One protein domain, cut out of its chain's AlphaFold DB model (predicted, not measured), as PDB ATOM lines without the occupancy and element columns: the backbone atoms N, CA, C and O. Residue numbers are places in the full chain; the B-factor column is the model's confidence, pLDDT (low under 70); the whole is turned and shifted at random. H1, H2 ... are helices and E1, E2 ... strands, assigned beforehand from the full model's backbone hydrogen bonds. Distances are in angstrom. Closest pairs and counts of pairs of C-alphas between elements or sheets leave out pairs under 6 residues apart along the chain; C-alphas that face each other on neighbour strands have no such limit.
ATOM      1  N   VAL A   4     157.221 145.482  75.187       59.75
ATOM      2  CA  VAL A   4     156.224 144.612  74.547       59.75
ATOM      3  C   VAL A   4     156.878 143.253  74.335       59.75
ATOM      4  O   VAL A   4     157.937 143.182  73.709       59.75
ATOM      5  N   VAL A   5     156.268 142.196  74.866       60.22
ATOM      6  CA  VAL A   5     156.737 140.820  74.671       60.22
ATOM      7  C   VAL A   5     155.968 140.210  73.505       60.22
ATOM      8  O   VAL A   5     154.745 140.101  73.551       60.22
ATOM      9  N   GLU A   6     156.685 139.824  72.452       57.84
ATOM     10  CA  GLU A   6     156.108 139.115  71.310       57.84
ATOM     11  C   GLU A   6     155.788 137.669  71.731       57.84
ATOM     12  O   GLU A   6     156.663 136.958  72.232       57.84
ATOM     13  N   GLN A   7     154.529 137.243  71.596       63.03
ATOM     14  CA  GLN A   7     154.116 135.881  71.950       63.03
ATOM     15  C   GLN A   7     154.270 134.962  70.735       63.03
ATOM     16  O   GLN A   7     153.667 135.203  69.692       63.03
ATOM     17  N   ASP A   8     155.071 133.904  70.876       69.25
ATOM     18  CA  ASP A   8     155.215 132.861  69.853       69.25
ATOM     19  C   ASP A   8     153.919 132.040  69.708       69.25
ATOM     20  O   ASP A   8     153.178 131.847  70.674       69.25
ATOM     21  N   GLU A   9     153.658 131.484  68.524       64.31
ATOM     22  CA  GLU A   9     152.482 130.644  68.263       64.31
ATOM     23  C   GLU A   9     152.447 129.374  69.127       64.31
ATOM     24  O   GLU A   9     151.373 128.814  69.357       64.31
ATOM     25  N   THR A  10     153.601 128.940  69.642       73.56
ATOM     26  CA  THR A  10     153.710 127.794  70.557       73.56
ATOM     27  C   THR A  10     153.585 128.162  72.039       73.56
ATOM     28  O   THR A  10     153.571 127.273  72.895       73.56
ATOM     29  N   SER A  11     153.454 129.453  72.360       84.31
ATOM     30  CA  SER A  11     153.250 129.934  73.727       84.31
ATOM     31  C   SER A  11     151.939 129.410  74.317       84.31
ATOM     32  O   SER A  11     150.904 129.346  73.652       84.31
ATOM     33  N   LEU A  12     151.971 129.086  75.614       90.69
ATOM     34  CA  LEU A  12     150.776 128.783  76.404       90.69
ATOM     35  C   LEU A  12     149.773 129.942  76.362       90.69
ATOM     36  O   LEU A  12     148.565 129.732  76.250       90.69
ATOM     37  N   TYR A  13     150.284 131.164  76.475       90.31
ATOM     38  CA  TYR A  13     149.479 132.369  76.400       90.31
ATOM     39  C   TYR A  13     149.323 132.782  74.939       90.31
ATOM     40  O   TYR A  13     150.295 132.773  74.185       90.31
ATOM     41  N   ALA A  14     148.089 133.128  74.576       89.75
ATOM     42  CA  ALA A  14     147.727 133.790  73.323       89.75
ATOM     43  C   ALA A  14     147.066 135.151  73.609       89.75
ATOM     44  O   ALA A  14     146.206 135.608  72.860       89.75
ATOM     45  N   THR A  15     147.402 135.739  74.759       87.94
ATOM     46  CA  THR A  15     146.832 136.992  75.253       87.94
ATOM     47  C   THR A  15     147.123 138.117  74.264       87.94
ATOM     48  O   THR A  15     148.268 138.275  73.845       87.94
ATOM     49  N   GLU A  16     146.110 138.915  73.927       87.00
ATOM     50  CA  GLU A  16     146.215 139.944  72.880       87.00
ATOM     51  C   GLU A  16     147.247 141.027  73.208       87.00
ATOM     52  O   GLU A  16     147.983 141.476  72.331       87.00
ATOM     53  N   VAL A  17     147.317 141.438  74.477       87.19
ATOM     54  CA  VAL A  17     148.288 142.426  74.953       87.19
ATOM     55  C   VAL A  17     148.918 141.948  76.255       87.19
ATOM     56  O   VAL A  17     148.218 141.710  77.240       87.19
ATOM     57  N   PHE A  18     150.248 141.867  76.265       88.44
ATOM     58  CA  PHE A  18     151.060 141.692  77.465       88.44
ATOM     59  C   PHE A  18     152.101 142.810  77.546       88.44
ATOM     60  O   PHE A  18     152.878 143.004  76.608       88.44
ATOM     61  N   GLN A  19     152.111 143.550  78.653       88.62
ATOM     62  CA  GLN A  19     153.090 144.606  78.886       88.62
ATOM     63  C   GLN A  19     153.501 144.647  80.351       88.62
ATOM     64  O   GLN A  19     152.657 144.650  81.241       88.62
ATOM     65  N   GLU A  20     154.803 144.741  80.584       90.88
ATOM     66  CA  GLU A  20     155.369 144.837  81.926       90.88
ATOM     67  C   GLU A  20     155.684 146.296  82.258       90.88
ATOM     68  O   GLU A  20     156.192 147.062  81.428       90.88
ATOM     69  N   PHE A  21     155.400 146.687  83.494       90.12
ATOM     70  CA  PHE A  21     155.701 148.001  84.037       90.12
ATOM     71  C   PHE A  21     156.413 147.859  85.375       90.12
ATOM     72  O   PHE A  21     156.147 146.943  86.140       90.12
ATOM     73  N   ILE A  22     157.259 148.838  85.681       93.75
ATOM     74  CA  ILE A  22     157.776 149.046  87.031       93.75
ATOM     75  C   ILE A  22     157.272 150.415  87.477       93.75
ATOM     76  O   ILE A  22     157.664 151.433  86.896       93.75
ATOM     77  N   ILE A  23     156.384 150.445  88.469       92.31
ATOM     78  CA  ILE A  23     155.824 151.676  89.044       92.31
ATOM     79  C   ILE A  23     156.264 151.750  90.499       92.31
ATOM     80  O   ILE A  23     155.957 150.861  91.282       92.31
ATOM     81  N   GLU A  24     157.030 152.784  90.852       95.12
ATOM     82  CA  GLU A  24     157.566 152.967  92.215       95.12
ATOM     83  C   GLU A  24     158.313 151.731  92.766       95.12
ATOM     84  O   GLU A  24     158.332 151.474  93.965       95.12
ATOM     85  N   GLY A  25     158.959 150.963  91.879       93.69
ATOM     86  CA  GLY A  25     159.687 149.738  92.235       93.69
ATOM     87  C   GLY A  25     158.820 148.480  92.347       93.69
ATOM     88  O   GLY A  25     159.332 147.444  92.758       93.69
ATOM     89  N   ILE A  26     157.537 148.558  91.988       94.50
ATOM     90  CA  ILE A  26     156.607 147.427  91.938       94.50
ATOM     91  C   ILE A  26     156.483 146.949  90.491       94.50
ATOM     92  O   ILE A  26     156.129 147.742  89.616       94.50
ATOM     93  N   ASP A  27     156.744 145.661  90.264       94.38
ATOM     94  CA  ASP A  27     156.497 144.995  88.985       94.38
ATOM     95  C   ASP A  27     154.988 144.796  88.771       94.38
ATOM     96  O   ASP A  27     154.278 144.282  89.642       94.38
ATOM     97  N   ILE A  28     154.489 145.234  87.617       91.62
ATOM     98  CA  ILE A  28     153.081 145.169  87.229       91.62
ATOM     99  C   ILE A  28     152.981 144.579  85.826       91.62
ATOM    100  O   ILE A  28     153.448 145.186  84.859       91.62
ATOM    101  N   ASP A  29     152.269 143.461  85.720       91.44
ATOM    102  CA  ASP A  29     151.936 142.826  84.447       91.44
ATOM    103  C   ASP A  29     150.542 143.269  83.996       91.44
ATOM    104  O   ASP A  29     149.533 142.997  84.653       91.44
ATOM    105  N   LEU A  30     150.468 143.940  82.848       89.75
ATOM    106  CA  LEU A  30     149.215 144.223  82.162       89.75
ATOM    107  C   LEU A  30     148.912 143.090  81.185       89.75
ATOM    108  O   LEU A  30     149.641 142.889  80.216       89.75
ATOM    109  N   MET A  31     147.793 142.405  81.411       89.81
ATOM    110  CA  MET A  31     147.236 141.409  80.498       89.81
ATOM    111  C   MET A  31     145.873 141.893  80.001       89.81
ATOM    112  O   MET A  31     144.967 142.098  80.808       89.81
ATOM    113  N   SER A  32     145.707 142.059  78.689       89.62
ATOM    114  CA  SER A  32     144.412 142.378  78.070       89.62
ATOM    115  C   SER A  32     144.052 141.345  77.010       89.62
ATOM    116  O   SER A  32     144.928 140.871  76.287       89.62
ATOM    117  N   GLY A  33     142.772 140.967  76.956       91.19
ATOM    118  CA  GLY A  33     142.302 139.875  76.104       91.19
ATOM    119  C   GLY A  33     142.945 138.544  76.499       91.19
ATOM    120  O   GLY A  33     143.629 137.933  75.685       91.19
ATOM    121  N   LEU A  34     142.797 138.127  77.766       93.56
ATOM    122  CA  LEU A  34     143.409 136.897  78.286       93.56
ATOM    123  C   LEU A  34     142.939 135.672  77.489       93.56
ATOM    124  O   LEU A  34     141.752 135.336  77.484       93.56
ATOM    125  N   GLN A  35     143.897 134.973  76.880       95.50
ATOM    126  CA  GLN A  35     143.656 133.732  76.153       95.50
ATOM    127  C   GLN A  35     144.718 132.687  76.501       95.50
ATOM    128  O   GLN A  35     145.909 132.997  76.589       95.50
ATOM    129  N   ILE A  36     144.290 131.437  76.690       95.88
ATOM    130  CA  ILE A  36     145.170 130.324  77.066       95.88
ATOM    131  C   ILE A  36     144.960 129.162  76.100       95.88
ATOM    132  O   ILE A  36     143.849 128.641  75.958       95.88
ATOM    133  N   ARG A  37     146.038 128.747  75.434       95.44
ATOM    134  CA  ARG A  37     146.047 127.592  74.536       95.44
ATOM    135  C   ARG A  37     146.072 126.297  75.336       95.44
ATOM    136  O   ARG A  37     146.775 126.170  76.334       95.44
ATOM    137  N   HIS A  38     145.339 125.304  74.859       94.69
ATOM    138  CA  HIS A  38     145.368 123.939  75.371       94.69
ATOM    139  C   HIS A  38     145.090 122.946  74.236       94.69
ATOM    140  O   HIS A  38     144.789 123.331  73.108       94.69
ATOM    141  N   GLY A  39     145.210 121.647  74.517       92.94
ATOM    142  CA  GLY A  39     145.083 120.603  73.492       92.94
ATOM    143  C   GLY A  39     143.708 120.518  72.813       92.94
ATOM    144  O   GLY A  39     143.602 119.915  71.750       92.94
ATOM    145  N   GLU A  40     142.666 121.114  73.398       94.81
ATOM    146  CA  GLU A  40     141.300 121.115  72.860       94.81
ATOM    147  C   GLU A  40     140.898 122.480  72.257       94.81
ATOM    148  O   GLU A  40     139.751 122.654  71.846       94.81
ATOM    149  N   GLY A  41     141.817 123.452  72.178       95.25
ATOM    150  CA  GLY A  41     141.586 124.757  71.556       95.25
ATOM    151  C   GLY A  41     142.156 125.926  72.358       95.25
ATOM    152  O   GLY A  41     143.198 125.819  72.999       95.25
ATOM    153  N   VAL A  42     141.474 127.069  72.298       96.38
ATOM    154  CA  VAL A  42     141.878 128.288  73.009       96.38
ATOM    155  C   VAL A  42     140.764 128.695  73.958       96.38
ATOM    156  O   VAL A  42     139.638 128.949  73.534       96.38
ATOM    157  N   PHE A  43     141.081 128.744  75.247       97.00
ATOM    158  CA  PHE A  43     140.233 129.384  76.238       97.00
ATOM    159  C   PHE A  43     140.341 130.898  76.064       97.00
ATOM    160  O   PHE A  43     141.445 131.436  76.135       97.00
ATOM    161  N   ILE A  44     139.211 131.572  75.861       96.12
ATOM    162  CA  ILE A  44     139.117 133.033  75.816       96.12
ATOM    163  C   ILE A  44     138.363 133.456  77.066       96.12
ATOM    164  O   ILE A  44     137.222 133.036  77.266       96.12
ATOM    165  N   TYR A  45     139.008 134.245  77.920       93.88
ATOM    166  CA  TYR A  45     138.391 134.691  79.158       93.88
ATOM    167  C   TYR A  45     137.263 135.699  78.863       93.88
ATOM    168  O   TYR A  45     137.532 136.734  78.247       93.88
ATOM    169  N   PRO A  46     136.010 135.432  79.284       90.31
ATOM    170  CA  PRO A  46     134.886 136.330  79.046       90.31
ATOM    171  C   PRO A  46     134.889 137.443  80.097       90.31
ATOM    172  O   PRO A  46     134.130 137.409  81.066       90.31
ATOM    173  N   PHE A  47     135.797 138.405  79.941       84.88
ATOM    174  CA  PHE A  47     135.819 139.581  80.803       84.88
ATOM    175  C   PHE A  47     134.579 140.442  80.535       84.88
ATOM    176  O   PHE A  47     134.370 140.915  79.418       84.88
ATOM    177  N   ASP A  48     133.767 140.637  81.568       79.62
ATOM    178  CA  ASP A  48     132.551 141.449  81.557       79.62
ATOM    179  C   ASP A  48     132.344 142.145  82.916       79.62
ATOM    180  O   ASP A  48     133.099 141.933  83.866       79.62
ATOM    181  N   GLU A  49     131.322 142.991  83.040       67.94
ATOM    182  CA  GLU A  49     131.025 143.683  84.304       67.94
ATOM    183  C   GLU A  49     130.678 142.722  85.459       67.94
ATOM    184  O   GLU A  49     130.878 143.071  86.618       67.94
ATOM    185  N   GLN A  50     130.200 141.506  85.163       65.31
ATOM    186  CA  GLN A  50     129.887 140.483  86.170       65.31
ATOM    187  C   GLN A  50     131.149 139.786  86.698       65.31
ATOM    188  O   GLN A  50     131.133 139.187  87.769       65.31
ATOM    189  N   SER A  51     132.261 139.896  85.974       59.84
ATOM    190  CA  SER A  51     133.564 139.367  86.372       59.84
ATOM    191  C   SER A  51     134.334 140.256  87.359       59.84
ATOM    192  O   SER A  51     135.463 139.926  87.720       59.84
ATOM    193  N   ILE A  52     133.731 141.367  87.801       66.56
ATOM    194  CA  ILE A  52     134.337 142.413  88.629       66.56
ATOM    195  C   ILE A  52     133.724 142.416  90.042       66.56
ATOM    196  O   ILE A  52     132.527 142.638  90.203       66.56
ATOM    197  N   ASP A  53     134.547 142.267  91.084       65.00
ATOM    198  CA  ASP A  53     134.136 142.553  92.467       65.00
ATOM    199  C   ASP A  53     133.938 144.074  92.665       65.00
ATOM    200  O   ASP A  53     134.774 144.893  92.278       65.00
ATOM    201  N   SER A  54     132.803 144.469  93.245       59.50
ATOM    202  CA  SER A  54     132.323 145.860  93.300       59.50
ATOM    203  C   SER A  54     132.824 146.663  94.512       59.50
ATOM    204  O   SER A  54     132.513 147.849  94.647       59.50
ATOM    205  N   ALA A  55     133.645 146.070  95.382       59.56
ATOM    206  CA  ALA A  55     134.118 146.675  96.633       59.56
ATOM    207  C   ALA A  55     135.274 147.700  96.480       59.56
ATOM    208  O   ALA A  55     136.109 147.849  97.373       59.56
ATOM    209  N   GLY A  56     135.327 148.433  95.363       58.53
ATOM    210  CA  GLY A  56     136.255 149.553  95.129       58.53
ATOM    211  C   GLY A  56     137.523 149.219  94.337       58.53
ATOM    212  O   GLY A  56     138.157 150.130  93.809       58.53
ATOM    213  N   LEU A  57     137.861 147.936  94.190       66.25
ATOM    214  CA  LEU A  57     138.889 147.443  93.274       66.25
ATOM    215  C   LEU A  57     138.290 146.334  92.423       66.25
ATOM    216  O   LEU A  57     137.710 145.393  92.958       66.25
ATOM    217  N   SER A  58     138.456 146.449  91.107       73.38
ATOM    218  CA  SER A  58     137.905 145.493  90.159       73.38
ATOM    219  C   SER A  58     138.698 144.191  90.157       73.38
ATOM    220  O   SER A  58     139.566 143.980  89.311       73.38
ATOM    221  N   PHE A  59     138.434 143.330  91.136       81.69
ATOM    222  CA  PHE A  59     139.037 142.006  91.191       81.69
ATOM    223  C   PHE A  59     138.248 141.020  90.345       81.69
ATOM    224  O   PHE A  59     137.022 140.989  90.388       81.69
ATOM    225  N   MET A  60     138.980 140.178  89.623       86.25
ATOM    226  CA  MET A  60     138.420 138.992  88.993       86.25
ATOM    227  C   MET A  60     137.828 138.061  90.056       86.25
ATOM    228  O   MET A  60     138.470 137.809  91.082       86.25
ATOM    229  N   ALA A  61     136.645 137.510  89.784       88.06
ATOM    230  CA  ALA A  61     135.999 136.545  90.666       88.06
ATOM    231  C   ALA A  61     136.928 135.357  90.984       88.06
ATOM    232  O   ALA A  61     137.620 134.818  90.118       88.06
ATOM    233  N   LEU A  62     136.932 134.895  92.239       91.19
ATOM    234  CA  LEU A  62     137.832 133.817  92.668       91.19
ATOM    235  C   LEU A  62     137.588 132.498  91.907       91.19
ATOM    236  O   LEU A  62     138.524 131.732  91.666       91.19
ATOM    237  N   ILE A  63     136.341 132.248  91.498       92.25
ATOM    238  CA  ILE A  63     135.961 131.069  90.712       92.25
ATOM    239  C   ILE A  63     136.559 131.082  89.298       92.25
ATOM    240  O   ILE A  63     136.923 130.029  88.773       92.25
ATOM    241  N   ASP A  64     136.763 132.263  88.708       94.00
ATOM    242  CA  ASP A  64     137.438 132.392  87.414       94.00
ATOM    243  C   ASP A  64     138.905 131.959  87.544       94.00
ATOM    244  O   ASP A  64     139.409 131.182  86.729       94.00
ATOM    245  N   TRP A  65     139.578 132.370  88.629       94.56
ATOM    246  CA  TRP A  65     140.946 131.939  88.933       94.56
ATOM    247  C   TRP A  65     141.065 130.431  89.165       94.56
ATOM    248  O   TRP A  65     142.073 129.841  88.772       94.56
ATOM    249  N   TYR A  66     140.053 129.789  89.760       95.62
ATOM    250  CA  TYR A  66     140.017 128.329  89.888       95.62
ATOM    251  C   TYR A  66     140.081 127.642  88.519       95.62
ATOM    252  O   TYR A  66     140.835 126.683  88.353       95.62
ATOM    253  N   VAL A  67     139.336 128.137  87.527       96.38
ATOM    254  CA  VAL A  67     139.359 127.596  86.159       96.38
ATOM    255  C   VAL A  67     140.673 127.939  85.452       96.38
ATOM    256  O   VAL A  67     141.322 127.050  84.900       96.38
ATOM    257  N   ILE A  68     141.115 129.197  85.517       96.38
ATOM    258  CA  ILE A  68     142.334 129.676  84.847       96.38
ATOM    259  C   ILE A  68     143.582 128.941  85.348       96.38
ATOM    260  O   ILE A  68     144.405 128.514  84.540       96.38
ATOM    261  N   TYR A  69     143.741 128.734  86.657       97.50
ATOM    262  CA  TYR A  69     144.923 128.044  87.184       97.50
ATOM    263  C   TYR A  69     144.994 126.565  86.806       97.50
ATOM    264  O   TYR A  69     146.089 126.015  86.776       97.50
ATOM    265  N   GLN A  70     143.875 125.928  86.461       96.81
ATOM    266  CA  GLN A  70     143.894 124.566  85.924       96.81
ATOM    267  C   GLN A  70     144.385 124.508  84.468       96.81
ATOM    268  O   GLN A  70     144.801 123.447  84.011       96.81
ATOM    269  N   LEU A  71     144.357 125.633  83.744       96.50
ATOM    270  CA  LEU A  71     144.885 125.752  82.381       96.50
ATOM    271  C   LEU A  71     146.391 126.061  82.352       96.50
ATOM    272  O   LEU A  71     147.003 125.957  81.293       96.50
ATOM    273  N   ILE A  72     146.993 126.453  83.482       95.25
ATOM    274  CA  ILE A  72     148.386 126.910  83.556       95.25
ATOM    275  C   ILE A  72     149.237 125.862  84.293       95.25
ATOM    276  O   ILE A  72     149.091 125.716  85.511       95.25
ATOM    277  N   PRO A  73     150.165 125.170  83.606       93.75
ATOM    278  CA  PRO A  73     151.090 124.241  84.249       93.75
ATOM    279  C   PRO A  73     151.876 124.906  85.387       93.75
ATOM    280  O   PRO A  73     152.337 126.042  85.258       93.75
ATOM    281  N   GLY A  74     152.046 124.207  86.509       95.50
ATOM    282  CA  GLY A  74     152.763 124.726  87.679       95.50
ATOM    283  C   GLY A  74     151.917 125.607  88.607       95.50
ATOM    284  O   GLY A  74     152.449 126.208  89.546       95.50
ATOM    285  N   ARG A  75     150.604 125.729  88.368       96.50
ATOM    286  CA  ARG A  75     149.657 126.453  89.242       96.50
ATOM    287  C   ARG A  75     148.717 125.532  90.024       96.50
ATOM    288  O   ARG A  75     147.802 126.017  90.689       96.50
ATOM    289  N   GLU A  76     148.980 124.230  90.040       96.44
ATOM    290  CA  GLU A  76     148.122 123.200  90.639       96.44
ATOM    291  C   GLU A  76     147.872 123.459  92.128       96.44
ATOM    292  O   GLU A  76     146.739 123.357  92.597       96.44
ATOM    293  N   GLN A  77     148.905 123.874  92.872       97.56
ATOM    294  CA  GLN A  77     148.768 124.199  94.294       97.56
ATOM    295  C   GLN A  77     147.801 125.369  94.525       97.56
ATOM    296  O   GLN A  77     146.973 125.306  95.431       97.56
ATOM    297  N   LYS A  78     147.873 126.424  93.700       97.12
ATOM    298  CA  LYS A  78     146.951 127.563  93.810       97.12
ATOM    299  C   LYS A  78     145.521 127.138  93.484       97.12
ATOM    300  O   LYS A  78     144.613 127.499  94.225       97.12
ATOM    301  N   GLY A  79     145.334 126.336  92.434       96.50
ATOM    302  CA  GLY A  79     144.032 125.757  92.095       96.50
ATOM    303  C   GLY A  79     143.437 124.952  93.254       96.50
ATOM    304  O   GLY A  79     142.293 125.186  93.632       96.50
ATOM    305  N   ALA A  80     144.236 124.089  93.888       96.50
ATOM    306  CA  ALA A  80     143.809 123.284  95.035       96.50
ATOM    307  C   ALA A  80     143.448 124.129  96.270       96.50
ATOM    308  O   ALA A  80     142.499 123.808  96.983       96.50
ATOM    309  N   MET A  81     144.171 125.226  96.527       97.38
ATOM    310  CA  MET A  81     143.841 126.149  97.621       97.38
ATOM    311  C   MET A  81     142.492 126.837  97.399       97.38
ATOM    312  O   MET A  81     141.704 126.949  98.339       97.38
ATOM    313  N   ILE A  82     142.217 127.275  96.167       96.19
ATOM    314  CA  ILE A  82     140.923 127.871  95.821       96.19
ATOM    315  C   ILE A  82     139.817 126.823  95.948       96.19
ATOM    316  O   ILE A  82     138.811 127.084  96.596       96.19
ATOM    317  N   GLU A  83     140.028 125.621  95.410       95.00
ATOM    318  CA  GLU A  83     139.091 124.497  95.514       95.00
ATOM    319  C   GLU A  83     138.714 124.214  96.975       95.00
ATOM    320  O   GLU A  83     137.537 124.175  97.335       95.00
ATOM    321  N   GLN A  84     139.712 124.119  97.858       95.81
ATOM    322  CA  GLN A  84     139.497 123.915  99.288       95.81
ATOM    323  C   GLN A  84     138.735 125.077  99.943       95.81
ATOM    324  O   GLN A  84     137.940 124.852 100.857       95.81
ATOM    325  N   TYR A  85     138.978 126.318  99.526       95.19
ATOM    326  CA  TYR A  85     138.235 127.465 100.037       95.19
ATOM    327  C   TYR A  85     136.766 127.424  99.594       95.19
ATOM    328  O   TYR A  85     135.878 127.559 100.434       95.19
ATOM    329  N   LEU A  86     136.516 127.151  98.311       92.44
ATOM    330  CA  LEU A  86     135.178 127.081  97.725       92.44
ATOM    331  C   LEU A  86     134.317 125.984  98.360       92.44
ATOM    332  O   LEU A  86     133.135 126.208  98.569       92.44
ATOM    333  N   THR A  87     134.895 124.851  98.787       92.25
ATOM    334  CA  THR A  87     134.123 123.800  99.499       92.25
ATOM    335  C   THR A  87     133.502 124.264 100.824       92.25
ATOM    336  O   THR A  87     132.665 123.566 101.391       92.25
ATOM    337  N   LYS A  88     133.929 125.417 101.352       92.94
ATOM    338  CA  LYS A  88     133.442 125.994 102.612       92.94
ATOM    339  C   LYS A  88     132.495 127.175 102.401       92.94
ATOM    340  O   LYS A  88     132.097 127.784 103.390       92.94
ATOM    341  N   GLN A  89     132.213 127.546 101.157       88.19
ATOM    342  CA  GLN A  89     131.407 128.705 100.782       88.19
ATOM    343  C   GLN A  89     130.307 128.275  99.809       88.19
ATOM    344  O   GLN A  89     130.380 127.203  99.212       88.19
ATOM    345  N   GLU A  90     129.292 129.115  99.642       87.06
ATOM    346  CA  GLU A  90     128.378 128.974  98.511       87.06
ATOM    347  C   GLU A  90     129.117 129.392  97.236       87.06
ATOM    348  O   GLU A  90     129.769 130.439  97.202       87.06
ATOM    349  N   VAL A  91     129.082 128.538  96.215       89.69
ATOM    350  CA  VAL A  91     129.727 128.820  94.933       89.69
ATOM    351  C   VAL A  91     128.736 129.544  94.030       89.69
ATOM    352  O   VAL A  91     127.535 129.308  94.090       89.69
ATOM    353  N   ASP A  92     129.235 130.426  93.174       90.38
ATOM    354  CA  ASP A  92     128.413 131.085  92.166       90.38
ATOM    355  C   ASP A  92     128.096 130.109  91.015       90.38
ATOM    356  O   ASP A  92     128.900 129.900  90.100       90.38
ATOM    357  N   HIS A  93     126.922 129.473  91.083       92.38
ATOM    358  CA  HIS A  93     126.457 128.524  90.066       92.38
ATOM    359  C   HIS A  93     126.203 129.202  88.711       92.38
ATOM    360  O   HIS A  93     126.425 128.580  87.670       92.38
ATOM    361  N   GLU A  94     125.760 130.464  88.695       92.38
ATOM    362  CA  GLU A  94     125.512 131.191  87.447       92.38
ATOM    363  C   GLU A  94     126.830 131.426  86.709       92.38
ATOM    364  O   GLU A  94     126.950 131.091  85.525       92.38
ATOM    365  N   ARG A  95     127.857 131.905  87.420       92.12
ATOM    366  CA  ARG A  95     129.183 132.100  86.834       92.12
ATOM    367  C   ARG A  95     129.809 130.782  86.383       92.12
ATOM    368  O   ARG A  95     130.407 130.727  85.307       92.12
ATOM    369  N   LEU A  96     129.640 129.697  87.139       93.94
ATOM    370  CA  LEU A  96     130.108 128.369  86.724       93.94
ATOM    371  C   LEU A  96     129.452 127.884  85.425       93.94
ATOM    372  O   LEU A  96     130.152 127.367  84.553       93.94
ATOM    373  N   GLU A  97     128.145 128.079  85.257       95.06
ATOM    374  CA  GLU A  97     127.435 127.760  84.010       95.06
ATOM    375  C   GLU A  97     127.948 128.584  82.822       95.06
ATOM    376  O   GLU A  97     128.081 128.061  81.711       95.06
ATOM    377  N   GLN A  98     128.288 129.858  83.039       93.94
ATOM    378  CA  GLN A  98     128.924 130.694  82.017       93.94
ATOM    379  C   GLN A  98     130.297 130.129  81.622       93.94
ATOM    380  O   GLN A  98     130.550 129.887  80.439       93.94
ATOM    381  N   LEU A  99     131.161 129.841  82.602       94.94
ATOM    382  CA  LEU A  99     132.505 129.295  82.378       94.94
ATOM    383  C   LEU A  99     132.467 127.925  81.689       94.94
ATOM    384  O   LEU A  99     133.262 127.651  80.789       94.94
ATOM    385  N   ARG A 100     131.514 127.066  82.057       95.94
ATOM    386  CA  ARG A 100     131.328 125.720  81.496       95.94
ATOM    387  C   ARG A 100     131.145 125.713  79.975       95.94
ATOM    388  O   ARG A 100     131.551 124.752  79.311       95.94
ATOM    389  N   ARG A 101     130.522 126.764  79.430       95.56
ATOM    390  CA  ARG A 101     130.221 126.922  77.994       95.56
ATOM    391  C   ARG A 101     131.446 127.294  77.161       95.56
ATOM    392  O   ARG A 101     131.377 127.242  75.936       95.56
ATOM    393  N   LEU A 102     132.558 127.643  77.806       96.56
ATOM    394  CA  LEU A 102     133.798 128.005  77.136       96.56
ATOM    395  C   LEU A 102     134.534 126.772  76.583       96.56
ATOM    396  O   LEU A 102     134.242 125.608  76.900       96.56
ATOM    397  N   VAL A 103     135.530 127.047  75.741       97.44
ATOM    398  CA  VAL A 103     136.446 126.039  75.200       97.44
ATOM    399  C   VAL A 103     137.435 125.645  76.296       97.44
ATOM    400  O   VAL A 103     138.450 126.303  76.515       97.44
ATOM    401  N   LEU A 104     137.114 124.562  77.002       97.62
ATOM    402  CA  LEU A 104     137.872 124.034  78.132       97.62
ATOM    403  C   LEU A 104     138.263 122.574  77.880       97.62
ATOM    404  O   LEU A 104     137.460 121.840  77.296       97.62
ATOM    405  N   PRO A 105     139.421 122.125  78.395       97.44
ATOM    406  CA  PRO A 105     139.742 120.712  78.486       97.44
ATOM    407  C   PRO A 105     138.643 119.924  79.200       97.44
ATOM    408  O   PRO A 105     138.101 120.370  80.222       97.44
ATOM    409  N   LYS A 106     138.372 118.703  78.736       96.44
ATOM    410  CA  LYS A 106     137.343 117.820  79.306       96.44
ATOM    411  C   LYS A 106     137.488 117.628  80.819       96.44
ATOM    412  O   LYS A 106     136.489 117.588  81.528       96.44
ATOM    413  N   ALA A 107     138.719 117.533  81.322       95.19
ATOM    414  CA  ALA A 107     138.985 117.367  82.751       95.19
ATOM    415  C   ALA A 107     138.495 118.560  83.593       95.19
ATOM    416  O   ALA A 107     137.920 118.356  84.661       95.19
ATOM    417  N   ILE A 108     138.677 119.784  83.092       96.62
ATOM    418  CA  ILE A 108     138.240 121.010  83.773       96.62
ATOM    419  C   ILE A 108     136.717 121.133  83.690       96.62
ATOM    420  O   ILE A 108     136.072 121.414  84.696       96.62
ATOM    421  N   ARG A 109     136.119 120.831  82.528       96.69
ATOM    422  CA  ARG A 109     134.655 120.820  82.377       96.69
ATOM    423  C   ARG A 109     133.986 119.832  83.340       96.69
ATOM    424  O   ARG A 109     133.032 120.205  84.007       96.69
ATOM    425  N   ASN A 110     134.536 118.625  83.484       96.19
ATOM    426  CA  ASN A 110     134.029 117.632  84.437       96.19
ATOM    427  C   ASN A 110     134.119 118.107  85.897       96.19
ATOM    428  O   ASN A 110     133.261 117.760  86.701       96.19
ATOM    429  N   ARG A 111     135.158 118.872  86.257       94.75
ATOM    430  CA  ARG A 111     135.268 119.474  87.593       94.75
ATOM    431  C   ARG A 111     134.200 120.538  87.809       94.75
ATOM    432  O   ARG A 111     133.568 120.536  88.853       94.75
ATOM    433  N   ILE A 112     133.948 121.396  86.819       96.06
ATOM    434  CA  ILE A 112     132.843 122.367  86.880       96.06
ATOM    435  C   ILE A 112     131.497 121.648  87.046       96.06
ATOM    436  O   ILE A 112     130.707 122.039  87.898       96.06
ATOM    437  N   ASP A 113     131.263 120.558  86.309       95.56
ATOM    438  CA  ASP A 113     130.041 119.756  86.448       95.56
ATOM    439  C   ASP A 113     129.849 119.234  87.883       95.56
ATOM    440  O   ASP A 113     128.724 119.175  88.365       95.56
ATOM    441  N   GLN A 114     130.918 118.884  88.604       94.06
ATOM    442  CA  GLN A 114     130.821 118.440  90.003       94.06
ATOM    443  C   GLN A 114     130.359 119.542  90.960       94.06
ATOM    444  O   GLN A 114     129.765 119.223  91.980       94.06
ATOM    445  N   TRP A 115     130.620 120.808  90.639       93.19
ATOM    446  CA  TRP A 115     130.155 121.947  91.432       93.19
ATOM    447  C   TRP A 115     128.704 122.334  91.132       93.19
ATOM    448  O   TRP A 115     128.073 122.989  91.952       93.19
ATOM    449  N   LEU A 116     128.184 121.948  89.965       91.62
ATOM    450  CA  LEU A 116     126.817 122.254  89.535       91.62
ATOM    451  C   LEU A 116     125.791 121.173  89.923       91.62
ATOM    452  O   LEU A 116     124.593 121.418  89.787       91.62
ATOM    453  N   ASN A 117     126.253 119.998  90.371       81.75
ATOM    454  CA  ASN A 117     125.422 118.867  90.810       81.75
ATOM    455  C   ASN A 117     125.260 118.844  92.331       81.75
ATOM    456  O   ASN A 117     124.106 118.681  92.784       81.75
TER     457      ASN A 117
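This is residues 4 to 117 of the 117 residues of an uncharacterized protein of Exiguobacterium sp. KKBO11 (UniProt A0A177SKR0). Two helical hairpins, H1 with H2 and H3 with H4, lie side by side as a loosely joined helical body; a small strand hairpin, E3 and E4, lies at the end of H1, and a longer strand hairpin, E1 and E2, reaches away from the helices as an arm. The arm's tip, residues 22 to 27, sticks out. The printed part has 114 residues, with named elements in the order E1, E2, E3, E4, H1, H2, H3, H4, and its class is mixed, helices and strands. Each sheet has two antiparallel strands, E1 - E2 and E3 - E4. The whole is compact, with a radius of gyration of the C-alphas of 15.0 A, and spans 43 by 36 by 27 A.

E1, residues 17 to 23, and E2, residues 26 to 32, form an antiparallel hairpin at 161 degrees; N 21 and O 28 are within hydrogen-bond range at 2.8 A. E2 runs on into E3, residues 35 to 38, across a break of 2 residues, at 77 degrees. E3 forms a second antiparallel hairpin with E4, residues 41 to 44, at 157 degrees, with N 36 and O 43 2.9 A apart. The closest C-alphas of E3 and H1, residues 62 to 71, are those of Ile 36 and Leu 71, 7.0 A apart. H1 touches H2, residues 76 to 86, in a helical hairpin, closest at the C-alphas of Tyr 66 and Gly 79, 5.3 A, opposite ways at a shallow tilt of 28 degrees. H1 only just touches H3, residues 93 to 100, with 3 pairs of C-alphas within 8 A, closest at Ile 63 and Leu 96, 7.6 A. H3 and H4, residues 106 to 116, touch as a helical hairpin, closest at the C-alphas of Arg 100 and Arg 109, 6.0 A, opposite ways at a shallow tilt of 12 degrees. H2 and H4 are apart. Every O i to N i+4 pair is within hydrogen-bond range in H2, H3 and H4, and 4 of 6 are in H1.

E1 measures 18.5 A from first to last C-alpha and begins at C-alpha 17, (148.288, 142.426, 74.953). E2 measures 19.1 A, E3 10.0 A and E4 9.6 A. H1 measures 14.9 A, H2 15.3 A and H3 10.2 A. H4 measures 15.3 A and ends at C-alpha 116, (126.817, 122.254, 89.535).

The two C-alphas farthest apart, those of Glu 24 and Asn 117, are 46.9 A apart. The printed part has no cut. The link from E4 to H1, 17 residues, is long. The mean pLDDT of the printed part is 88.7, and residues 4 to 9 and 49 to 57 are under 70.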